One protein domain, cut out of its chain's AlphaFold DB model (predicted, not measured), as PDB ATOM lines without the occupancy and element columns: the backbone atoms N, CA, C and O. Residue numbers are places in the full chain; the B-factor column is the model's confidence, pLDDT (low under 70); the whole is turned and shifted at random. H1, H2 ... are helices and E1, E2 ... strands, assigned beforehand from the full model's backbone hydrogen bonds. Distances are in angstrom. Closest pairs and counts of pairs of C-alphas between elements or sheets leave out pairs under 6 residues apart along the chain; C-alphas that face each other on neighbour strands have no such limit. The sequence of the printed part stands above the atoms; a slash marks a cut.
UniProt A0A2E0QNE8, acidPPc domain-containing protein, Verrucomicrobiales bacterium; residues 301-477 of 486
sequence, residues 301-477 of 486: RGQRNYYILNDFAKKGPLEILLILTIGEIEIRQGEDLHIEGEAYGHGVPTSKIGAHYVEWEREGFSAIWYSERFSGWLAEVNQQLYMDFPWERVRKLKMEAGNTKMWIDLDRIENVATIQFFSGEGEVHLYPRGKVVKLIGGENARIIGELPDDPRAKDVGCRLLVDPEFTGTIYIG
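This is residues 301 to 477 of the 486 residues of the protein "acidPPc domain-containing protein" of Verrucomicrobiales bacterium (UniProt A0A2E0QNE8). Picture one sheet folded over on itself into two walls, with E8 and E9 each running along one wall, turning sharply and coming back in the other. One wall holds E1, E3, E4, E7, E11, E12 and the later parts of E8 and E9; the other holds E2, E5, E6, E10, E13 and the earlier parts of E8 and E9. The short helix H1 only grazes this sheet. The printed part has 177 residues, with one named helix and thirteen named strands; along the chain E1 comes first, H1 follows it, and the other twelve strands come after H1, and the strands make one branched sheet with both parallel and antiparallel neighbour pairs. It is mostly strand and compact, with a radius of gyration of the C-alphas of 16.3 A and spans of 52 by 39 by 24 A.

Look first for E8, residues 394 to 409, and E9, residues 418 to 431; E8 bends by 149 degrees at residue 405, and E9 by 149 degrees at residue 424. Find C-alpha 301 at (533.153, 226.430, 749.346), where E1 begins and runs to 307. H1 is 311 to 314, E2 318 to 324, E3 327 to 333 and E4 338 to 347, 28.3 A long. E5, 352 to 362, spans 31.3 A; E6, 365 to 375, 32.3 A; E7, 378 to 389, 30.0 A. Then come E10, 437 to 441, E11, 446 to 448, E12, 462 to 466, and E13, 472 to 476, ending at C-alpha 476 at (499.747, 234.454, 757.312).

Beside E8, look for E2 and E3 on one side and E9 on the other side, each parallel to it: N 322 and O 398 are 2.8 A apart, N 329 and O 405 2.8 A, N 406 and O 427 2.8 A. E12 and E13 lie on the other side of E9 from E8, both antiparallel to E9, with N 428 to O 464 at 2.9 A and N 421 to O 472 at 2.8 A. E11 and E12 form a hairpin, N 446 to O 465 at 2.8 A; E10 is antiparallel to E13, N 440 to O 473 at 2.9 A. E6 is parallel to E2, N 321 to O 368 at 2.8 A, and forms a hairpin with E5, N 356 to O 371 at 2.8 A. E7 is parallel to E3, N 330 to O 385 at 2.9 A, and antiparallel to E4, N 342 to O 384 at 2.9 A; E1 is antiparallel to E4, N 304 to O 341 at 2.8 A. The closest C-alphas of edge strands E1 and E5 are those of Gly 302 and Ile 353, 7.5 A apart. H1 grazes the sheet with residues 312 to 314; it is too short for an O i to N i+4 pair, and its one O i to N i+3 pair is within range.

The C-alphas farthest apart are those of Pro 349 and Arg 456, 52.8 A. The printed part has no cut. The link E11 to E12, residues 449 to 461, is long, and its pLDDT is under 70, as it is at 411 to 412, 414 to 417, 434 and 477; the mean of the printed part is 82.7.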
ATOM      1  N   ARG A 301     534.094 225.508 749.990       81.62
ATOM      2  CA  ARG A 301     533.153 226.430 749.346       81.62
ATOM      3  C   ARG A 301     532.240 225.607 748.444       81.62
ATOM      4  O   ARG A 301     532.733 224.767 747.691       81.62
ATOM      5  N   GLY A 302     530.938 225.827 748.538       83.62
ATOM      6  CA  GLY A 302     529.924 225.172 747.727       83.62
ATOM      7  C   GLY A 302     528.904 226.193 747.249       83.62
ATOM      8  O   GLY A 302     528.243 226.819 748.066       83.62
ATOM      9  N   GLN A 303     528.780 226.338 745.935       86.00
ATOM     10  CA  GLN A 303     527.738 227.152 745.310       86.00
ATOM     11  C   GLN A 303     526.389 226.425 745.393       86.00
ATOM     12  O   GLN A 303     526.344 225.187 745.424       86.00
ATOM     13  N   ARG A 304     525.299 227.186 745.434       89.62
ATOM     14  CA  ARG A 304     523.913 226.720 745.344       89.62
ATOM     15  C   ARG A 304     523.252 227.467 744.201       89.62
ATOM     16  O   ARG A 304     523.388 228.681 744.104       89.62
ATOM     17  N   ASN A 305     522.605 226.727 743.310       92.69
ATOM     18  CA  ASN A 305     521.857 227.297 742.201       92.69
ATOM     19  C   ASN A 305     520.881 226.229 741.694       92.69
ATOM     20  O   ASN A 305     521.259 225.382 740.883       92.69
ATOM     21  N   TYR A 306     519.673 226.207 742.248       93.50
ATOM     22  CA  TYR A 306     518.635 225.229 741.926       93.50
ATOM     23  C   TYR A 306     517.409 225.936 741.367       93.50
ATOM     24  O   TYR A 306     516.920 226.888 741.966       93.50
ATOM     25  N   TYR A 307     516.909 225.419 740.252       94.56
ATOM     26  CA  TYR A 307     515.659 225.828 739.624       94.56
ATOM     27  C   TYR A 307     514.758 224.608 739.503       94.56
ATOM     28  O   TYR A 307     515.243 223.475 739.569       94.56
ATOM     29  N   ILE A 308     513.477 224.842 739.236       92.56
ATOM     30  CA  ILE A 308     512.566 223.763 738.864       92.56
ATOM     31  C   ILE A 308     513.038 223.116 737.558       92.56
ATOM     32  O   ILE A 308     513.119 223.764 736.511       92.56
ATOM     33  N   LEU A 309     513.338 221.824 737.616       91.44
ATOM     34  CA  LEU A 309     513.867 221.051 736.501       91.44
ATOM     35  C   LEU A 309     512.746 220.395 735.696       91.44
ATOM     36  O   LEU A 309     512.753 220.470 734.465       91.44
ATOM     37  N   ASN A 310     511.779 219.763 736.366       91.62
ATOM     38  CA  ASN A 310     510.766 218.954 735.701       91.62
ATOM     39  C   ASN A 310     509.529 219.770 735.324       91.62
ATOM     40  O   ASN A 310     509.037 220.593 736.093       91.62
ATOM     41  N   ASP A 311     508.962 219.484 734.152       90.31
ATOM     42  CA  ASP A 311     507.815 220.232 733.629       90.31
ATOM     43  C   ASP A 311     506.545 220.080 734.476       90.31
ATOM     44  O   ASP A 311     505.763 221.028 734.565       90.31
ATOM     45  N   PHE A 312     506.362 218.933 735.144       89.56
ATOM     46  CA  PHE A 312     505.239 218.725 736.066       89.56
ATOM     47  C   PHE A 312     505.292 219.711 737.244       89.56
ATOM     48  O   PHE A 312     504.267 220.250 737.652       89.56
ATOM     49  N   ALA A 313     506.497 220.026 737.732       88.50
ATOM     50  CA  ALA A 313     506.708 220.941 738.846       88.50
ATOM     51  C   ALA A 313     506.677 222.415 738.421       88.50
ATOM     52  O   ALA A 313     506.572 223.295 739.274       88.50
ATOM     53  N   LYS A 314     506.710 222.723 737.117       89.50
ATOM     54  CA  LYS A 314     506.587 224.103 736.611       89.50
ATOM     55  C   LYS A 314     505.153 224.629 736.652       89.50
ATOM     56  O   LYS A 314     504.952 225.832 736.532       89.50
ATOM     57  N   LYS A 315     504.152 223.759 736.816       88.62
ATOM     58  CA  LYS A 315     502.730 224.132 736.820       88.62
ATOM     59  C   LYS A 315     502.022 223.615 738.068       88.62
ATOM     60  O   LYS A 315     502.459 222.661 738.699       88.62
ATOM     61  N   GLY A 316     500.906 224.258 738.403       87.81
ATOM     62  CA  GLY A 316     500.049 223.849 739.513       87.81
ATOM     63  C   GLY A 316     500.620 224.152 740.908       87.81
ATOM     64  O   GLY A 316     501.645 224.842 741.023       87.81
ATOM     65  N   PRO A 317     499.927 223.671 741.959       90.00
ATOM     66  CA  PRO A 317     500.284 223.923 743.352       90.00
ATOM     67  C   PRO A 317     501.600 223.253 743.760       90.00
ATOM     68  O   PRO A 317     501.928 222.162 743.288       90.00
ATOM     69  N   LEU A 318     502.319 223.892 744.682       90.69
ATOM     70  CA  LEU A 318     503.605 223.457 745.214       90.69
ATOM     71  C   LEU A 318     503.544 223.194 746.720       90.69
ATOM     72  O   LEU A 318     503.024 224.002 747.492       90.69
ATOM     73  N   GLU A 319     504.146 222.084 747.138       91.88
ATOM     74  CA  GLU A 319     504.518 221.826 748.528       91.88
ATOM     75  C   GLU A 319     506.042 221.793 748.641       91.88
ATOM     76  O   GLU A 319     506.709 220.989 747.991       91.88
ATOM     77  N   ILE A 320     506.605 222.667 749.472       93.19
ATOM     78  CA  ILE A 320     508.054 222.807 749.617       93.19
ATOM     79  C   ILE A 320     508.459 222.286 750.994       93.19
ATOM     80  O   ILE A 320     507.894 222.701 752.004       93.19
ATOM     81  N   LEU A 321     509.441 221.387 751.033       94.38
ATOM     82  CA  LEU A 321     510.099 220.921 752.250       94.38
ATOM     83  C   LEU A 321     511.547 221.405 752.256       94.38
ATOM     84  O   LEU A 321     512.321 221.051 751.366       94.38
ATOM     85  N   LEU A 322     511.908 222.169 753.281       94.44
ATOM     86  CA  LEU A 322     513.256 222.670 753.510       94.44
ATOM     87  C   LEU A 322     513.827 222.021 754.770       94.44
ATOM     88  O   LEU A 322     513.269 222.181 755.849       94.44
ATOM     89  N   ILE A 323     514.941 221.309 754.637       93.31
ATOM     90  CA  ILE A 323     515.738 220.813 755.764       93.31
ATOM     91  C   ILE A 323     517.062 221.566 755.722       93.31
ATOM     92  O   ILE A 323     517.971 221.215 754.964       93.31
ATOM     93  N   LEU A 324     517.123 222.646 756.489       91.75
ATOM     94  CA  LEU A 324     518.235 223.586 756.550       91.75
ATOM     95  C   LEU A 324     519.035 223.284 757.801       91.75
ATOM     96  O   LEU A 324     518.459 223.162 758.877       91.75
ATOM     97  N   THR A 325     520.355 223.157 757.696       88.50
ATOM     98  CA  THR A 325     521.132 222.839 758.904       88.50
ATOM     99  C   THR A 325     521.705 224.079 759.573       88.50
ATOM    100  O   THR A 325     521.743 224.125 760.798       88.50
ATOM    101  N   ILE A 326     522.204 225.046 758.794       88.94
ATOM    102  CA  ILE A 326     522.855 226.252 759.321       88.94
ATOM    103  C   ILE A 326     522.725 227.447 758.371       88.94
ATOM    104  O   ILE A 326     522.543 227.282 757.164       88.94
ATOM    105  N   GLY A 327     523.006 228.631 758.907       87.38
ATOM    106  CA  GLY A 327     523.357 229.811 758.120       87.38
ATOM    107  C   GLY A 327     522.267 230.867 758.070       87.38
ATOM    108  O   GLY A 327     521.286 230.815 758.807       87.38
ATOM    109  N   GLU A 328     522.490 231.845 757.206       88.31
ATOM    110  CA  GLU A 328     521.604 232.963 756.931       88.31
ATOM    111  C   GLU A 328     520.745 232.639 755.704       88.31
ATOM    112  O   GLU A 328     521.280 232.358 754.630       88.31
ATOM    113  N   ILE A 329     519.420 232.630 755.862       91.12
ATOM    114  CA  ILE A 329     518.473 232.293 754.793       91.12
ATOM    115  C   ILE A 329     517.502 233.446 754.587       91.12
ATOM    116  O   ILE A 329     516.728 233.778 755.479       91.12
ATOM    117  N   GLU A 330     517.494 234.014 753.391       90.19
ATOM    118  CA  GLU A 330     516.515 235.013 752.983       90.19
ATOM    119  C   GLU A 330     515.481 234.367 752.059       90.19
ATOM    120  O   GLU A 330     515.806 233.912 750.963       90.19
ATOM    121  N   ILE A 331     514.229 234.309 752.507       89.56
ATOM    122  CA  ILE A 331     513.103 233.828 751.712       89.56
ATOM    123  C   ILE A 331     512.362 235.036 751.142       89.56
ATOM    124  O   ILE A 331     511.854 235.885 751.880       89.56
ATOM    125  N   ARG A 332     512.294 235.090 749.813       87.81
ATOM    126  CA  ARG A 332     511.803 236.226 749.032       87.81
ATOM    127  C   ARG A 332     510.638 235.807 748.135       87.81
ATOM    128  O   ARG A 332     510.377 234.623 747.907       87.81
ATOM    129  N   GLN A 333     509.925 236.794 747.604       85.88
ATOM    130  CA  GLN A 333     508.981 236.574 746.511       85.88
ATOM    131  C   GLN A 333     509.737 236.436 745.185       85.88
ATOM    132  O   GLN A 333     510.472 237.344 744.807       85.88
ATOM    133  N   GLY A 334     509.474 235.351 744.455       86.00
ATOM    134  CA  GLY A 334     509.948 235.126 743.089       86.00
ATOM    135  C   GLY A 334     508.809 234.916 742.095       86.00
ATOM    136  O   GLY A 334     507.670 234.657 742.490       86.00
ATOM    137  N   GLU A 335     509.123 235.009 740.801       87.88
ATOM    138  CA  GLU A 335     508.234 234.547 739.718       87.88
ATOM    139  C   GLU A 335     508.210 233.013 739.631       87.88
ATOM    140  O   GLU A 335     507.164 232.413 739.399       87.88
ATOM    141  N   ASP A 336     509.361 232.387 739.884       89.44
ATOM    142  CA  ASP A 336     509.575 230.943 739.906       89.44
ATOM    143  C   ASP A 336     510.390 230.543 741.141       89.44
ATOM    144  O   ASP A 336     510.942 231.397 741.838       89.44
ATOM    145  N   LEU A 337     510.464 229.234 741.424       92.62
ATOM    146  CA  LEU A 337     511.331 228.742 742.492       92.62
ATOM    147  C   LEU A 337     512.794 228.803 742.053       92.62
ATOM    148  O   LEU A 337     513.189 228.135 741.092       92.62
ATOM    149  N   HIS A 338     513.591 229.544 742.817       94.62
ATOM    150  CA  HIS A 338     515.034 229.631 742.647       94.62
ATOM    151  C   HIS A 338     515.721 229.632 744.014       94.62
ATOM    152  O   HIS A 338     515.387 230.413 744.898       94.62
ATOM    153  N   ILE A 339     516.662 228.710 744.208       93.38
ATOM    154  CA  ILE A 339     517.503 228.652 745.407       93.38
ATOM    155  C   ILE A 339     518.932 228.946 744.982       93.38
ATOM    156  O   ILE A 339     519.574 228.123 744.319       93.38
ATOM    157  N   GLU A 340     519.449 230.087 745.408       92.00
ATOM    158  CA  GLU A 340     520.822 230.508 745.162       92.00
ATOM    159  C   GLU A 340     521.575 230.795 746.455       92.00
ATOM    160  O   GLU A 340     520.999 230.941 747.529       92.00
ATOM    161  N   GLY A 341     522.897 230.851 746.357       87.25
ATOM    162  CA  GLY A 341     523.743 231.248 747.471       87.25
ATOM    163  C   GLY A 341     525.000 230.411 747.590       87.25
ATOM    164  O   GLY A 341     525.398 229.678 746.680       87.25
ATOM    165  N   GLU A 342     525.651 230.527 748.738       85.19
ATOM    166  CA  GLU A 342     526.951 229.922 748.972       85.19
ATOM    167  C   GLU A 342     527.099 229.397 750.394       85.19
ATOM    168  O   GLU A 342     526.846 230.087 751.378       85.19
ATOM    169  N   ALA A 343     527.633 228.187 750.490       85.62
ATOM    170  CA  ALA A 343     528.129 227.604 751.722       85.62
ATOM    171  C   ALA A 343     529.653 227.693 751.761       85.62
ATOM    172  O   ALA A 343     530.329 227.403 750.769       85.62
ATOM    173  N   TYR A 344     530.226 228.031 752.909       81.62
ATOM    174  CA  TYR A 344     531.672 228.126 753.058       81.62
ATOM    175  C   TYR A 344     532.128 227.754 754.467       81.62
ATOM    176  O   TYR A 344     531.410 227.889 755.452       81.62
ATOM    177  N   GLY A 345     533.372 227.304 754.582       81.75
ATOM    178  CA  GLY A 345     533.916 226.916 755.874       81.75
ATOM    179  C   GLY A 345     535.363 226.466 755.822       81.75
ATOM    180  O   GLY A 345     536.009 226.496 754.773       81.75
ATOM    181  N   HIS A 346     535.857 226.034 756.975       81.44
ATOM    182  CA  HIS A 346     537.149 225.375 757.132       81.44
ATOM    183  C   HIS A 346     536.939 224.082 757.903       81.44
ATOM    184  O   HIS A 346     536.285 224.080 758.943       81.44
ATOM    185  N   GLY A 347     537.488 222.989 757.400       85.44
ATOM    186  CA  GLY A 347     537.435 221.699 758.069       85.44
ATOM    187  C   GLY A 347     538.433 220.735 757.476       85.44
ATOM    188  O   GLY A 347     539.332 221.148 756.754       85.44
ATOM    189  N   VAL A 348     538.270 219.442 757.749       86.50
ATOM    190  CA  VAL A 348     539.096 218.423 757.082       86.50
ATOM    191  C   VAL A 348     538.792 218.368 755.576       86.50
ATOM    192  O   VAL A 348     537.657 218.666 755.198       86.50
ATOM    193  N   PRO A 349     539.735 217.948 754.705       82.62
ATOM    194  CA  PRO A 349     539.556 217.972 753.244       82.62
ATOM    195  C   PRO A 349     538.315 217.242 752.713       82.62
ATOM    196  O   PRO A 349     537.835 217.535 751.620       82.62
ATOM    197  N   THR A 350     537.809 216.263 753.461       84.69
ATOM    198  CA  THR A 350     536.619 215.481 753.110       84.69
ATOM    199  C   THR A 350     535.309 216.139 753.544       84.69
ATOM    200  O   THR A 350     534.250 215.623 753.195       84.69
ATOM    201  N   SER A 351     535.361 217.255 754.274       87.25
ATOM    202  CA  SER A 351     534.176 217.896 754.846       87.25
ATOM    203  C   SER A 351     533.390 218.673 753.809       87.25
ATOM    204  O   SER A 351     533.967 219.425 753.020       87.25
ATOM    205  N   LYS A 352     532.069 218.493 753.809       88.25
ATOM    206  CA  LYS A 352     531.162 219.126 752.850       88.25
ATOM    207  C   LYS A 352     529.782 219.318 753.465       88.25
ATOM    208  O   LYS A 352     529.311 218.446 754.197       88.25
ATOM    209  N   ILE A 353     529.123 220.398 753.056       87.69
ATOM    210  CA  ILE A 353     527.676 220.574 753.188       87.69
ATOM    211  C   ILE A 353     527.056 220.099 751.874       87.69
ATOM    212  O   ILE A 353     527.119 220.793 750.855       87.69
ATOM    213  N   GLY A 354     526.563 218.866 751.861       86.94
ATOM    214  CA  GLY A 354     525.830 218.339 750.717       86.94
ATOM    215  C   GLY A 354     524.438 218.950 750.677       86.94
ATOM    216  O   GLY A 354     523.797 219.036 751.716       86.94
ATOM    217  N   ALA A 355     523.981 219.343 749.494       91.50
ATOM    218  CA  ALA A 355     522.595 219.716 749.257       91.50
ATOM    219  C   ALA A 355     521.966 218.665 748.340       91.50
ATOM    220  O   ALA A 355     522.573 218.239 747.353       91.50
ATOM    221  N   HIS A 356     520.768 218.227 748.695       93.06
ATOM    222  CA  HIS A 356     519.985 217.256 747.956       93.06
ATOM    223  C   HIS A 356     518.649 217.894 747.594       93.06
ATOM    224  O   HIS A 356     517.909 218.326 748.478       93.06
ATOM    225  N   TYR A 357     518.385 217.969 746.293       94.81
ATOM    226  CA  TYR A 357     517.220 218.620 745.708       94.81
ATOM    227  C   TYR A 357     516.445 217.593 744.885       94.81
ATOM    228  O   TYR A 357     517.016 216.977 743.982       94.81
ATOM    229  N   VAL A 358     515.174 217.379 745.224       95.06
ATOM    230  CA  VAL A 358     514.300 216.399 744.563       95.06
ATOM    231  C   VAL A 358     512.930 216.995 744.310       95.06
ATOM    232  O   VAL A 358     512.362 217.663 745.171       95.06
ATOM    233  N   GLU A 359     512.388 216.674 743.144       95.44
ATOM    234  CA  GLU A 359     511.032 217.010 742.731       95.44
ATOM    235  C   GLU A 359     510.219 215.726 742.572       95.44
ATOM    236  O   GLU A 359     510.722 214.717 742.074       95.44
ATOM    237  N   TRP A 360     508.958 215.769 742.987       93.19
ATOM    238  CA  TRP A 360     508.046 214.626 742.991       93.19
ATOM    239  C   TRP A 360     506.672 215.115 742.579       93.19
ATOM    240  O   TRP A 360     506.200 216.135 743.082       93.19
ATOM    241  N   GLU A 361     506.005 214.358 741.725       92.31
ATOM    242  CA  GLU A 361     504.598 214.572 741.426       92.31
ATOM    243  C   GLU A 361     503.745 213.834 742.465       92.31
ATOM    244  O   GLU A 361     504.021 212.683 742.822       92.31
ATOM    245  N   ARG A 362     502.715 214.501 742.977       88.50
ATOM    246  CA  ARG A 362     501.658 213.899 743.788       88.50
ATOM    247  C   ARG A 362     500.310 214.197 743.151       88.50
ATOM    248  O   ARG A 362     500.181 215.097 742.324       88.50
ATOM    249  N   GLU A 363     499.286 213.446 743.542       85.00
ATOM    250  CA  GLU A 363     497.927 213.694 743.062       85.00
ATOM    251  C   GLU A 363     497.498 215.136 743.389       85.00
ATOM    252  O   GLU A 363     497.285 215.498 744.546       85.00
ATOM    253  N   GLY A 364     497.411 215.972 742.350       84.75
ATOM    254  CA  GLY A 364     496.941 217.355 742.433       84.75
ATOM    255  C   GLY A 364     497.985 218.416 742.807       84.75
ATOM    256  O   GLY A 364     497.626 219.592 742.850       84.75
ATOM    257  N   PHE A 365     499.250 218.058 743.066       88.94
ATOM    258  CA  PHE A 365     500.311 219.032 743.365       88.94
ATOM    259  C   PHE A 365     501.721 218.471 743.144       88.94
ATOM    260  O   PHE A 365     501.937 217.262 743.142       88.94
ATOM    261  N   SER A 366     502.701 219.364 743.034       92.94
ATOM    262  CA  SER A 366     504.115 218.996 742.955       92.94
ATOM    263  C   SER A 366     504.819 219.281 744.276       92.94
ATOM    264  O   SER A 366     504.619 220.325 744.891       92.94
ATOM    265  N   ALA A 367     505.653 218.351 744.727       92.88
ATOM    266  CA  ALA A 367     506.481 218.524 745.910       92.88
ATOM    267  C   ALA A 367     507.920 218.881 745.508       92.88
ATOM    268  O   ALA A 367     508.431 218.390 744.500       92.88
ATOM    269  N   ILE A 368     508.591 219.701 746.315       94.94
ATOM    270  CA  ILE A 368     510.005 220.056 746.155       94.94
ATOM    271  C   ILE A 368     510.687 219.877 747.502       94.94
ATOM    272  O   ILE A 368     510.272 220.473 748.493       94.94
ATOM    273  N   TRP A 369     511.701 219.016 747.563       95.06
ATOM    274  CA  TRP A 369     512.459 218.750 748.785       95.06
ATOM    275  C   TRP A 369     513.883 219.247 748.608       95.06
ATOM    276  O   TRP A 369     514.632 218.712 747.789       95.06
ATOM    277  N   TYR A 370     514.253 220.237 749.410       95.38
ATOM    278  CA  TYR A 370     515.621 220.701 749.565       95.38
ATOM    279  C   TYR A 370     516.115 220.284 750.944       95.38
ATOM    280  O   TYR A 370     515.521 220.644 751.957       95.38
ATOM    281  N   SER A 371     517.193 219.510 750.993       93.94
ATOM    282  CA  SER A 371     517.760 219.042 752.255       93.94
ATOM    283  C   SER A 371     519.269 219.164 752.276       93.94
ATOM    284  O   SER A 371     519.951 218.859 751.295       93.94
ATOM    285  N   GLU A 372     519.786 219.587 753.418       92.88
ATOM    286  CA  GLU A 372     521.209 219.733 753.658       92.88
ATOM    287  C   GLU A 372     521.718 218.629 754.571       92.88
ATOM    288  O   GLU A 372     521.081 218.248 755.551       92.88
ATOM    289  N   ARG A 373     522.897 218.093 754.246       87.88
ATOM    290  CA  ARG A 373     523.556 217.091 755.074       87.88
ATOM    291  C   ARG A 373     525.022 217.414 755.266       87.88
ATOM    292  O   ARG A 373     525.786 217.578 754.312       87.88
ATOM    293  N   PHE A 374     525.424 217.407 756.529       85.75
ATOM    294  CA  PHE A 374     526.810 217.569 756.926       85.75
ATOM    295  C   PHE A 374     527.565 216.255 756.785       85.75
ATOM    296  O   PHE A 374     527.103 215.186 757.186       85.75
ATOM    297  N   SER A 375     528.761 216.346 756.215       86.25
ATOM    298  CA  SER A 375     529.727 215.255 756.170       86.25
ATOM    299  C   SER A 375     531.102 215.778 756.572       86.25
ATOM    300  O   SER A 375     531.479 216.891 756.201       86.25
ATOM    301  N   GLY A 376     531.856 214.977 757.327       85.06
ATOM    302  CA  GLY A 376     533.171 215.358 757.845       85.06
ATOM    303  C   GLY A 376     533.099 216.242 759.092       85.06
ATOM    304  O   GLY A 376     532.180 216.119 759.896       85.06
ATOM    305  N   TRP A 377     534.105 217.098 759.266       83.06
ATOM    306  CA  TRP A 377     534.240 217.975 760.428       83.06
ATOM    307  C   TRP A 377     534.684 219.367 759.978       83.06
ATOM    308  O   TRP A 377     535.762 219.513 759.398       83.06
ATOM    309  N   LEU A 378     533.853 220.375 760.249       79.75
ATOM    310  CA  LEU A 378     534.107 221.787 759.957       79.75
ATOM    311  C   LEU A 378     534.312 222.535 761.283       79.75
ATOM    312  O   LEU A 378     533.453 222.475 762.156       79.75
ATOM    313  N   ALA A 379     535.445 223.225 761.428       75.06
ATOM    314  CA  ALA A 379     535.738 224.102 762.568       75.06
ATOM    315  C   ALA A 379     534.908 225.388 762.521       75.06
ATOM    316  O   ALA A 379     534.470 225.906 763.543       75.06
ATOM    317  N   GLU A 380     534.749 225.927 761.317       77.31
ATOM    318  CA  GLU A 380     533.956 227.113 761.039       77.31
ATOM    319  C   GLU A 380     533.142 226.827 759.798       77.31
ATOM    320  O   GLU A 380     533.683 226.369 758.787       77.31
ATOM    321  N   VAL A 381     531.860 227.137 759.860       82.75
ATOM    322  CA  VAL A 381     530.970 227.003 758.728       82.75
ATOM    323  C   VAL A 381     529.915 228.088 758.818       82.75
ATOM    324  O   VAL A 381     529.420 228.391 759.898       82.75
ATOM    325  N   ASN A 382     529.645 228.726 757.693       83.44
ATOM    326  CA  ASN A 382     528.534 229.644 757.553       83.44
ATOM    327  C   ASN A 382     528.042 229.528 756.103       83.44
ATOM    328  O   ASN A 382     528.745 229.037 755.210       83.44
ATOM    329  N   GLN A 383     526.797 229.893 755.898       87.25
ATOM    330  CA  GLN A 383     526.092 229.747 754.652       87.25
ATOM    331  C   GLN A 383     525.187 230.949 754.490       87.25
ATOM    332  O   GLN A 383     524.627 231.434 755.465       87.25
ATOM    333  N   GLN A 384     525.057 231.402 753.254       88.06
ATOM    334  CA  GLN A 384     524.089 232.412 752.899       88.06
ATOM    335  C   GLN A 384     523.265 231.906 751.726       88.06
ATOM    336  O   GLN A 384     523.837 231.630 750.669       88.06
ATOM    337  N   LEU A 385     521.959 231.750 751.929       90.75
ATOM    338  CA  LEU A 385     521.012 231.322 750.906       90.75
ATOM    339  C   LEU A 385     519.974 232.403 750.649       90.75
ATOM    340  O   LEU A 385     519.455 233.005 751.584       90.75
ATOM    341  N   TYR A 386     519.622 232.549 749.382       90.88
ATOM    342  CA  TYR A 386     518.457 233.287 748.941       90.88
ATOM    343  C   TYR A 386     517.508 232.303 748.264       90.88
ATOM    344  O   TYR A 386     517.911 231.512 747.408       90.88
ATOM    345  N   MET A 387     516.260 232.302 748.710       92.75
ATOM    346  CA  MET A 387     515.224 231.388 748.257       92.75
ATOM    347  C   MET A 387     514.045 232.198 747.738       92.75
ATOM    348  O   MET A 387     513.257 232.735 748.513       92.75
ATOM    349  N   ASP A 388     513.927 232.280 746.421       91.88
ATOM    350  CA  ASP A 388     512.805 232.914 745.749       91.88
ATOM    351  C   ASP A 388     511.696 231.887 745.562       91.88
ATOM    352  O   ASP A 388     511.922 230.832 744.965       91.88
ATOM    353  N   PHE A 389     510.501 232.177 746.082       90.88
ATOM    354  CA  PHE A 389     509.343 231.298 745.940       90.88
ATOM    355  C   PHE A 389     508.200 231.954 745.160       90.88
ATOM    356  O   PHE A 389     507.871 233.118 745.411       90.88
ATOM    357  N   PRO A 390     507.521 231.193 744.276       89.81
ATOM    358  CA  PRO A 390     506.305 231.634 743.610       89.81
ATOM    359  C   PRO A 390     505.115 231.431 744.555       89.81
ATOM    360  O   PRO A 390     504.359 230.465 744.430       89.81
ATOM    361  N   TRP A 391     504.977 232.314 745.546       85.94
ATOM    362  CA  TRP A 391     504.049 232.143 746.672       85.94
ATOM    363  C   TRP A 391     502.584 231.916 746.276       85.94
ATOM    364  O   TRP A 391     501.881 231.204 746.983       85.94
ATOM    365  N   GLU A 392     502.137 232.414 745.121       85.06
ATOM    366  CA  GLU A 392     500.793 232.144 744.584       85.06
ATOM    367  C   GLU A 392     500.516 230.648 744.378       85.06
ATOM    368  O   GLU A 392     499.378 230.193 744.493       85.06
ATOM    369  N   ARG A 393     501.567 229.874 744.087       87.75
ATOM    370  CA  ARG A 393     501.505 228.428 743.863       87.75
ATOM    371  C   ARG A 393     501.810 227.634 745.127       87.75
ATOM    372  O   ARG A 393     501.444 226.463 745.197       87.75
ATOM    373  N   VAL A 394     502.501 228.221 746.106       88.12
ATOM    374  CA  VAL A 394     502.937 227.515 747.317       88.12
ATOM    375  C   VAL A 394     501.746 227.305 748.246       88.12
ATOM    376  O   VAL A 394     501.330 228.200 748.971       88.12
ATOM    377  N   ARG A 395     501.219 226.078 748.258       85.94
ATOM    378  CA  ARG A 395     500.148 225.668 749.176       85.94
ATOM    379  C   ARG A 395     500.674 225.493 750.597       85.94
ATOM    380  O   ARG A 395     499.977 225.786 751.564       85.94
ATOM    381  N   LYS A 396     501.875 224.927 750.728       86.56
ATOM    382  CA  LYS A 396     502.443 224.562 752.026       86.56
ATOM    383  C   LYS A 396     503.962 224.650 752.003       86.56
ATOM    384  O   LYS A 396     504.602 224.053 751.138       86.56
ATOM    385  N   LEU A 397     504.517 225.351 752.989       90.31
ATOM    386  CA  LEU A 397     505.946 225.390 753.260       90.31
ATOM    387  C   LEU A 397     506.215 224.656 754.571       90.31
ATOM    388  O   LEU A 397     505.656 224.977 755.616       90.31
ATOM    389  N   LYS A 398     507.053 223.635 754.496       91.94
ATOM    390  CA  LYS A 398     507.466 222.798 755.612       91.94
ATOM    391  C   LYS A 398     508.950 222.987 755.848       91.94
ATOM    392  O   LYS A 398     509.725 222.959 754.895       91.94
ATOM    393  N   MET A 399     509.338 223.152 757.103       90.25
ATOM    394  CA  MET A 399     510.700 223.516 757.455       90.25
ATOM    395  C   MET A 399     511.197 222.725 758.659       90.25
ATOM    396  O   MET A 399     510.512 222.585 759.672       90.25
ATOM    397  N   GLU A 400     512.412 222.221 758.532       90.12
ATOM    398  CA  GLU A 400     513.267 221.802 759.629       90.12
ATOM    399  C   GLU A 400     514.481 222.725 759.597       90.12
ATOM    400  O   GLU A 400     515.189 222.795 758.589       90.12
ATOM    401  N   ALA A 401     514.663 223.485 760.667       84.62
ATOM    402  CA  ALA A 401     515.733 224.456 760.795       84.62
ATOM    403  C   ALA A 401     516.680 224.004 761.912       84.62
ATOM    404  O   ALA A 401     516.303 223.944 763.076       84.62
ATOM    405  N   GLY A 402     517.927 223.689 761.574       85.44
ATOM    406  CA  GLY A 402     519.024 223.759 762.540       85.44
ATOM    407  C   GLY A 402     519.402 225.218 762.793       85.44
ATOM    408  O   GLY A 402     518.700 226.104 762.315       85.44
ATOM    409  N   ASN A 403     520.521 225.465 763.480       86.81
ATOM    410  CA  ASN A 403     521.007 226.793 763.882       86.81
ATOM    411  C   ASN A 403     521.092 227.808 762.716       86.81
ATOM    412  O   ASN A 403     522.135 227.969 762.067       86.81
ATOM    413  N   THR A 404     519.977 228.485 762.444       88.56
ATOM    414  CA  THR A 404     519.771 229.339 761.271       88.56
ATOM    415  C   THR A 404     519.220 230.696 761.679       88.56
ATOM    416  O   THR A 404     518.477 230.822 762.649       88.56
ATOM    417  N   LYS A 405     519.582 231.731 760.921       89.12
ATOM    418  CA  LYS A 405     518.931 233.043 760.967       89.12
ATOM    419  C   LYS A 405     518.162 233.204 759.666       89.12
ATOM    420  O   LYS A 405     518.737 233.046 758.592       89.12
ATOM    421  N   MET A 406     516.868 233.459 759.756       89.69
ATOM    422  CA  MET A 406     515.971 233.456 758.611       89.69
ATOM    423  C   MET A 406     515.247 234.779 758.491       89.69
ATOM    424  O   MET A 406     514.710 235.268 759.478       89.69
ATOM    425  N   TRP A 407     515.175 235.321 757.285       88.38
ATOM    426  CA  TRP A 407     514.397 236.511 756.970       88.38
ATOM    427  C   TRP A 407     513.311 236.121 755.980       88.38
ATOM    428  O   TRP A 407     513.609 235.561 754.931       88.38
ATOM    429  N   ILE A 408     512.052 236.381 756.326       86.56
ATOM    430  CA  ILE A 408     510.902 236.080 755.471       86.56
ATOM    431  C   ILE A 408     510.145 237.382 755.217       86.56
ATOM    432  O   ILE A 408     509.541 237.946 756.138       86.56
ATOM    433  N   ASP A 409     510.189 237.865 753.974       80.12
ATOM    434  CA  ASP A 409     509.400 239.024 753.548       80.12
ATOM    435  C   ASP A 409     508.001 238.576 753.104       80.12
ATOM    436  O   ASP A 409     507.848 237.799 752.159       80.12
ATOM    437  N   LEU A 410     506.971 239.050 753.806       75.75
ATOM    438  CA  LEU A 410     505.585 238.640 753.586       75.75
ATOM    439  C   LEU A 410     504.802 239.631 752.709       75.75
ATOM    440  O   LEU A 410     503.611 239.402 752.491       75.75
ATOM    441  N   ASP A 411     505.423 240.700 752.190       68.75
ATOM    442  CA  ASP A 411     504.751 241.820 751.496       68.75
ATOM    443  C   ASP A 411     503.739 241.361 750.427       68.75
ATOM    444  O   ASP A 411     502.588 241.797 750.404       68.75
ATOM    445  N   ARG A 412     504.118 240.386 749.587       64.06
ATOM    446  CA  ARG A 412     503.355 239.986 748.382       64.06
ATOM    447  C   ARG A 412     502.742 238.585 748.409       64.06
ATOM    448  O   ARG A 412     502.250 238.105 747.399       64.06
ATOM    449  N   ILE A 413     502.708 237.941 749.572       71.81
ATOM    450  CA  ILE A 413     502.041 236.640 749.744       71.81
ATOM    451  C   ILE A 413     500.509 236.826 749.751       71.81
ATOM    452  O   ILE A 413     499.926 237.068 750.805       71.81
ATOM    453  N   GLU A 414     499.856 236.830 748.590       61.53
ATOM    454  CA  GLU A 414     498.417 237.146 748.488       61.53
ATOM    455  C   GLU A 414     497.497 236.043 749.045       61.53
ATOM    456  O   GLU A 414     496.423 236.344 749.562       61.53
ATOM    457  N   ASN A 415     497.938 234.781 749.009       63.12
ATOM    458  CA  ASN A 415     497.183 233.623 749.503       63.12
ATOM    459  C   ASN A 415     497.621 233.210 750.916       63.12
ATOM    460  O   ASN A 415     498.760 233.446 751.313       63.12
ATOM    461  N   VAL A 416     496.738 232.538 751.667       58.47
ATOM    462  CA  VAL A 416     497.052 231.992 753.000       58.47
ATOM    463  C   VAL A 416     498.152 230.933 752.878       58.47
ATOM    464  O   VAL A 416     497.891 229.758 752.617       58.47
ATOM    465  N   ALA A 417     499.399 231.355 753.065       68.38
ATOM    466  CA  ALA A 417     500.548 230.473 753.142       68.38
ATOM    467  C   ALA A 417     500.698 229.983 754.583       68.38
ATOM    468  O   ALA A 417     500.752 230.764 755.535       68.38
ATOM    469  N   THR A 418     500.764 228.663 754.740       80.75
ATOM    470  CA  THR A 418     501.079 228.034 756.024       80.75
ATOM    471  C   THR A 418     502.557 227.669 756.038       80.75
ATOM    472  O   THR A 418     503.001 226.889 755.187       80.75
ATOM    473  N   ILE A 419     503.301 228.197 757.011       85.56
ATOM    474  CA  ILE A 419     504.696 227.824 757.261       85.56
ATOM    475  C   ILE A 419     504.724 226.921 758.491       85.56
ATOM    476  O   ILE A 419     504.454 227.361 759.606       85.56
ATOM    477  N   GLN A 420     505.017 225.641 758.289       87.62
ATOM    478  CA  GLN A 420     505.071 224.643 759.350       87.62
ATOM    479  C   GLN A 420     506.523 224.323 759.703       87.62
ATOM    480  O   GLN A 420     507.271 223.845 758.853       87.62
ATOM    481  N   PHE A 421     506.884 224.510 760.967       85.56
ATOM    482  CA  PHE A 421     508.161 224.099 761.537       85.56
ATOM    483  C   PHE A 421     508.003 222.765 762.266       85.56
ATOM    484  O   PHE A 421     507.131 222.621 763.126       85.56
ATOM    485  N   PHE A 422     508.838 221.787 761.917       83.00
ATOM    486  CA  PHE A 422     508.876 220.479 762.582       83.00
ATOM    487  C   PHE A 422     509.858 220.445 763.755       83.00
ATOM    488  O   PHE A 422     509.562 219.850 764.786       83.00
ATOM    489  N   SER A 423     511.003 221.089 763.577       79.00
ATOM    490  CA  SER A 423     512.049 221.351 764.563       79.00
ATOM    491  C   SER A 423     512.763 222.622 764.096       79.00
ATOM    492  O   SER A 423     512.855 222.857 762.881       79.00
ATOM    493  N   GLY A 424     513.191 223.483 765.017       77.12
ATOM    494  CA  GLY A 424     513.733 224.789 764.656       77.12
ATOM    495  C   GLY A 424     514.672 225.369 765.698       77.12
ATOM    496  O   GLY A 424     514.194 225.919 766.670       77.12
ATOM    497  N   GLU A 425     515.982 225.348 765.483       83.00
ATOM    498  CA  GLU A 425     516.950 226.072 766.315       83.00
ATOM    499  C   GLU A 425     517.379 227.380 765.631       83.00
ATOM    500  O   GLU A 425     517.860 227.365 764.505       83.00
ATOM    501  N   GLY A 426     517.259 228.525 766.305       85.25
ATOM    502  CA  GLY A 426     517.783 229.796 765.796       85.25
ATOM    503  C   GLY A 426     516.771 230.936 765.785       85.25
ATOM    504  O   GLY A 426     516.018 231.124 766.741       85.25
ATOM    505  N   GLU A 427     516.806 231.762 764.739       87.44
ATOM    506  CA  GLU A 427     516.110 233.048 764.696       87.44
ATOM    507  C   GLU A 427     515.308 233.217 763.409       87.44
ATOM    508  O   GLU A 427     515.855 233.129 762.314       87.44
ATOM    509  N   VAL A 428     514.018 233.531 763.530       86.50
ATOM    510  CA  VAL A 428     513.148 233.835 762.389       86.50
ATOM    511  C   VAL A 428     512.681 235.284 762.481       86.50
ATOM    512  O   VAL A 428     511.988 235.679 763.419       86.50
ATOM    513  N   HIS A 429     513.069 236.080 761.497       86.06
ATOM    514  CA  HIS A 429     512.663 237.460 761.291       86.06
ATOM    515  C   HIS A 429     511.536 237.497 760.261       86.06
ATOM    516  O   HIS A 429     511.727 237.123 759.103       86.06
ATOM    517  N   LEU A 430     510.363 237.965 760.678       83.75
ATOM    518  CA  LEU A 430     509.210 238.117 759.796       83.75
ATOM    519  C   LEU A 430     508.973 239.594 759.501       83.75
ATOM    520  O   LEU A 430     508.957 240.416 760.421       83.75
ATOM    521  N   TYR A 431     508.720 239.907 758.229       79.69
ATOM    522  CA  TYR A 431     508.338 241.243 757.768       79.69
ATOM    523  C   TYR A 431     506.909 241.211 757.212       79.69
ATOM    524  O   TYR A 431     506.706 241.036 756.015       79.69
ATOM    525  N   PRO A 432     505.897 241.351 758.084       70.44
ATOM    526  CA  PRO A 432     504.490 241.145 757.739       70.44
ATOM    527  C   PRO A 432     503.852 242.245 756.888       70.44
ATOM    528  O   PRO A 432     502.817 241.989 756.281       70.44
ATOM    529  N   ARG A 433     504.425 243.460 756.865       72.50
ATOM    530  CA  ARG A 433     503.976 244.625 756.066       72.50
ATOM    531  C   ARG A 433     502.444 244.774 755.954       72.50
ATOM    532  O   ARG A 433     501.892 244.974 754.878       72.50
ATOM    533  N   GLY A 434     501.749 244.715 757.094       65.94
ATOM    534  CA  GLY A 434     500.294 244.905 757.178       65.94
ATOM    535  C   GLY A 434     499.452 243.626 757.111       65.94
ATOM    536  O   GLY A 434     498.230 243.717 757.032       65.94
ATOM    537  N   LYS A 435     500.068 242.439 757.165       71.50
ATOM    538  CA  LYS A 435     499.370 241.153 757.315       71.50
ATOM    539  C   LYS A 435     499.301 240.714 758.769       71.50
ATOM    540  O   LYS A 435     500.244 240.914 759.530       71.50
ATOM    541  N   VAL A 436     498.190 240.065 759.112       73.56
ATOM    542  CA  VAL A 436     498.024 239.388 760.401       73.56
ATOM    543  C   VAL A 436     498.873 238.123 760.393       73.56
ATOM    544  O   VAL A 436     498.763 237.315 759.468       73.56
ATOM    545  N   VAL A 437     499.708 237.951 761.415       76.44
ATOM    546  CA  VAL A 437     500.523 236.744 761.590       76.44
ATOM    547  C   VAL A 437     500.141 236.075 762.896       76.44
ATOM    548  O   VAL A 437     500.271 236.670 763.960       76.44
ATOM    549  N   LYS A 438     499.709 234.814 762.822       79.06
ATOM    550  CA  LYS A 438     499.379 234.009 764.004       79.06
ATOM    551  C   LYS A 438     500.324 232.827 764.118       79.06
ATOM    552  O   LYS A 438     500.459 232.040 763.184       79.06
ATOM    553  N   LEU A 439     500.941 232.681 765.284       81.25
ATOM    554  CA  LEU A 439     501.718 231.501 765.646       81.25
ATOM    555  C   LEU A 439     500.819 230.532 766.425       81.25
ATOM    556  O   LEU A 439     500.232 230.911 767.437       81.25
ATOM    557  N   ILE A 440     500.701 229.290 765.951       82.38
ATOM    558  CA  ILE A 440     499.979 228.207 766.631       82.38
ATOM    559  C   ILE A 440     500.970 227.097 766.987       82.38
ATOM    560  O   ILE A 440     501.705 226.618 766.123       82.38
ATOM    561  N   GLY A 441     500.957 226.654 768.245       76.50
ATOM    562  CA  GLY A 441     501.972 225.742 768.784       76.50
ATOM    563  C   GLY A 441     503.257 226.477 769.177       76.50
ATOM    564  O   GLY A 441     503.279 227.705 769.230       76.50
ATOM    565  N   GLY A 442     504.327 225.729 769.456       72.19
ATOM    566  CA  GLY A 442     505.633 226.310 769.766       72.19
ATOM    567  C   GLY A 442     505.767 226.858 771.185       72.19
ATOM    568  O   GLY A 442     506.202 227.994 771.353       72.19
ATOM    569  N   GLU A 443     505.435 226.048 772.197       73.25
ATOM    570  CA  GLU A 443     505.545 226.400 773.632       73.25
ATOM    571  C   GLU A 443     506.941 226.914 774.031       73.25
ATOM    572  O   GLU A 443     507.089 227.681 774.980       73.25
ATOM    573  N   ASN A 444     507.947 226.535 773.250       74.19
ATOM    574  CA  ASN A 444     509.345 226.860 773.458       74.19
ATOM    575  C   ASN A 444     509.846 228.113 772.712       74.19
ATOM    576  O   ASN A 444     510.982 228.545 772.917       74.19
ATOM    577  N   ALA A 445     509.040 228.714 771.831       74.31
ATOM    578  CA  ALA A 445     509.458 229.906 771.100       74.31
ATOM    579  C   ALA A 445     509.360 231.163 771.967       74.31
ATOM    580  O   ALA A 445     508.331 231.456 772.580       74.31
ATOM    581  N   ARG A 446     510.415 231.977 771.950       79.00
ATOM    582  CA  ARG A 446     510.417 233.302 772.569       79.00
ATOM    583  C   ARG A 446     510.239 234.379 771.505       79.00
ATOM    584  O   ARG A 446     511.110 234.585 770.663       79.00
ATOM    585  N   ILE A 447     509.142 235.122 771.599       76.19
ATOM    586  CA  ILE A 447     508.848 236.252 770.713       76.19
ATOM    587  C   ILE A 447     509.498 237.522 771.271       76.19
ATOM    588  O   ILE A 447     509.346 237.851 772.450       76.19
ATOM    589  N   ILE A 448     510.240 238.232 770.425       70.12
ATOM    590  CA  ILE A 448     510.801 239.553 770.711       70.12
ATOM    591  C   ILE A 448     510.146 240.553 769.751       70.12
ATOM    592  O   ILE A 448     510.385 240.514 768.542       70.12
ATOM    593  N   GLY A 449     509.327 241.446 770.312       65.62
ATOM    594  CA  GLY A 449     508.422 242.336 769.575       65.62
ATOM    595  C   GLY A 449     506.964 241.878 769.680       65.62
ATOM    596  O   GLY A 449     506.678 240.857 770.302       65.62
ATOM    597  N   GLU A 450     506.045 242.636 769.088       61.03
ATOM    598  CA  GLU A 450     504.646 242.221 768.945       61.03
ATOM    599  C   GLU A 450     504.464 241.545 767.582       61.03
ATOM    600  O   GLU A 450     504.926 242.061 766.561       61.03
ATOM    601  N   LEU A 451     503.810 240.378 767.563       65.00
ATOM    602  CA  LEU A 451     503.223 239.870 766.325       65.00
ATOM    603  C   LEU A 451     502.146 240.880 765.909       65.00
ATOM    604  O   LEU A 451     501.327 241.254 766.749       65.00
ATOM    605  N   PRO A 452     502.138 241.370 764.661       61.09
ATOM    606  CA  PRO A 452     501.098 242.287 764.242       61.09
ATOM    607  C   PRO A 452     499.774 241.533 764.156       61.09
ATOM    608  O   PRO A 452     499.487 240.833 763.186       61.09
ATOM    609  N   ASP A 453     498.972 241.701 765.201       55.47
ATOM    610  CA  ASP A 453     497.580 241.263 765.246       55.47
ATOM    611  C   ASP A 453     496.652 242.270 764.532       55.47
ATOM    612  O   ASP A 453     495.566 241.901 764.089       55.47
ATOM    613  N   ASP A 454     497.080 243.536 764.371       50.31
ATOM    614  CA  ASP A 454     496.357 244.584 763.631       50.31
ATOM    615  C   ASP A 454     497.043 244.879 762.275       50.31
ATOM    616  O   ASP A 454     498.188 245.344 762.258       50.31
ATOM    617  N   PRO A 455     496.355 244.707 761.128       50.59
ATOM    618  CA  PRO A 455     496.897 244.998 759.794       50.59
ATOM    619  C   PRO A 455     497.273 246.478 759.564       50.59
ATOM    620  O   PRO A 455     497.901 246.822 758.560       50.59
ATOM    621  N   ARG A 456     496.920 247.387 760.484       45.06
ATOM    622  CA  ARG A 456     497.320 248.807 760.459       45.06
ATOM    623  C   ARG A 456     498.695 249.069 761.079       45.06
ATOM    624  O   ARG A 456     499.228 250.159 760.869       45.06
ATOM    625  N   ALA A 457     499.282 248.102 761.789       45.97
ATOM    626  CA  ALA A 457     500.657 248.159 762.286       45.97
ATOM    627  C   ALA A 457     501.637 247.912 761.128       45.97
ATOM    628  O   ALA A 457     502.209 246.837 760.954       45.97
ATOM    629  N   LYS A 458     501.779 248.920 760.268       46.22
ATOM    630  CA  LYS A 458     502.761 248.913 759.187       46.22
ATOM    631  C   LYS A 458     504.149 249.057 759.820       46.22
ATOM    632  O   LYS A 458     504.363 249.962 760.617       46.22
ATOM    633  N   ASP A 459     505.049 248.145 759.473       49.41
ATOM    634  CA  ASP A 459     506.502 248.208 759.718       49.41
ATOM    635  C   ASP A 459     507.067 247.583 761.007       49.41
ATOM    636  O   ASP A 459     508.280 247.637 761.215       49.41
ATOM    637  N   VAL A 460     506.268 246.899 761.836       55.78
ATOM    638  CA  VAL A 460     506.834 246.120 762.957       55.78
ATOM    639  C   VAL A 460     507.270 244.741 762.452       55.78
ATOM    640  O   VAL A 460     506.450 243.851 762.239       55.78
ATOM    641  N   GLY A 461     508.572 244.565 762.225       62.75
ATOM    642  CA  GLY A 461     509.155 243.232 762.073       62.75
ATOM    643  C   GLY A 461     509.187 242.515 763.424       62.75
ATOM    644  O   GLY A 461     509.556 243.128 764.429       62.75
ATOM    645  N   CYS A 462     508.822 241.233 763.469       74.19
ATOM    646  CA  CYS A 462     508.921 240.430 764.691       74.19
ATOM    647  C   CYS A 462     510.083 239.436 764.592       74.19
ATOM    648  O   CYS A 462     510.345 238.876 763.525       74.19
ATOM    649  N   ARG A 463     510.768 239.198 765.716       80.88
ATOM    650  CA  ARG A 463     511.827 238.188 765.824       80.88
ATOM    651  C   ARG A 463     511.345 237.050 766.710       80.88
ATOM    652  O   ARG A 463     510.994 237.267 767.869       80.88
ATOM    653  N   LEU A 464     511.357 235.843 766.168       80.50
ATOM    654  CA  LEU A 464     511.057 234.607 766.877       80.50
ATOM    655  C   LEU A 464     512.378 233.901 767.168       80.50
ATOM    656  O   LEU A 464     513.106 233.551 766.243       80.50
ATOM    657  N   LEU A 465     512.700 233.718 768.446       81.50
ATOM    658  CA  LEU A 465     513.783 232.837 768.868       81.50
ATOM    659  C   LEU A 465     513.195 231.452 769.103       81.50
ATOM    660  O   LEU A 465     512.276 231.306 769.911       81.50
ATOM    661  N   VAL A 466     513.711 230.463 768.391       82.81
ATOM    662  CA  VAL A 466     513.215 229.087 768.406       82.81
ATOM    663  C   VAL A 466     514.295 228.154 768.956       82.81
ATOM    664  O   VAL A 466     515.486 228.346 768.691       82.81
ATOM    665  N   ASP A 467     513.889 227.194 769.786       82.44
ATOM    666  CA  ASP A 467     514.779 226.181 770.356       82.44
ATOM    667  C   ASP A 467     514.665 224.843 769.604       82.44
ATOM    668  O   ASP A 467     513.686 224.625 768.896       82.44
ATOM    669  N   PRO A 468     515.619 223.908 769.751       81.12
ATOM    670  CA  PRO A 468     515.631 222.675 768.958       81.12
ATOM    671  C   PRO A 468     514.342 221.831 769.009       81.12
ATOM    672  O   PRO A 468     514.073 221.066 768.080       81.12
ATOM    673  N   GLU A 469     513.540 221.961 770.069       81.56
ATOM    674  CA  GLU A 469     512.277 221.241 770.267       81.56
ATOM    675  C   GLU A 469     511.061 222.007 769.710       81.56
ATOM    676  O   GLU A 469     509.930 221.523 769.779       81.56
ATOM    677  N   PHE A 470     511.267 223.189 769.121       81.62
ATOM    678  CA  PHE A 470     510.205 223.997 768.539       81.62
ATOM    679  C   PHE A 470     509.486 223.275 767.391       81.62
ATOM    680  O   PHE A 470     510.017 223.097 766.294       81.62
ATOM    681  N   THR A 471     508.214 222.958 767.622       84.94
ATOM    682  CA  THR A 471     507.251 222.567 766.590       84.94
ATOM    683  C   THR A 471     506.091 223.556 766.604       84.94
ATOM    684  O   THR A 471     505.435 223.745 767.631       84.94
ATOM    685  N   GLY A 472     505.807 224.183 765.467       85.50
ATOM    686  CA  GLY A 472     504.779 225.216 765.387       85.50
ATOM    687  C   GLY A 472     504.413 225.576 763.958       85.50
ATOM    688  O   GLY A 472     505.120 225.245 763.008       85.50
ATOM    689  N   THR A 473     503.290 226.262 763.807       85.94
ATOM    690  CA  THR A 473     502.776 226.689 762.511       85.94
ATOM    691  C   THR A 473     502.547 228.191 762.522       85.94
ATOM    692  O   THR A 473     501.834 228.712 763.381       85.94
ATOM    693  N   ILE A 474     503.139 228.881 761.552       82.44
ATOM    694  CA  ILE A 474     502.938 230.304 761.304       82.44
ATOM    695  C   ILE A 474     501.896 230.439 760.198       82.44
ATOM    696  O   ILE A 474     502.093 229.973 759.072       82.44
ATOM    697  N   TYR A 475     500.783 231.074 760.543       78.94
ATOM    698  CA  TYR A 475     499.704 231.418 759.631       78.94
ATOM    699  C   TYR A 475     499.834 232.878 759.217       78.94
ATOM    700  O   TYR A 475     500.011 233.755 760.065       78.94
ATOM    701  N   ILE A 476     499.717 233.122 757.916       76.12
ATOM    702  CA  ILE A 476     499.747 234.454 757.312       76.12
ATOM    703  C   ILE A 476     498.332 234.739 756.787       76.12
ATOM    704  O   ILE A 476     497.883 234.077 755.854       76.12
ATOM    705  N   GLY A 477     497.620 235.686 757.404       69.69
ATOM    706  CA  GLY A 477     496.195 235.964 757.152       69.69
ATOM    707  C   GLY A 477     495.255 235.453 758.256       69.69
ATOM    708  O   GLY A 477     495.711 235.041 759.324       69.69
TER     709      GLY A 477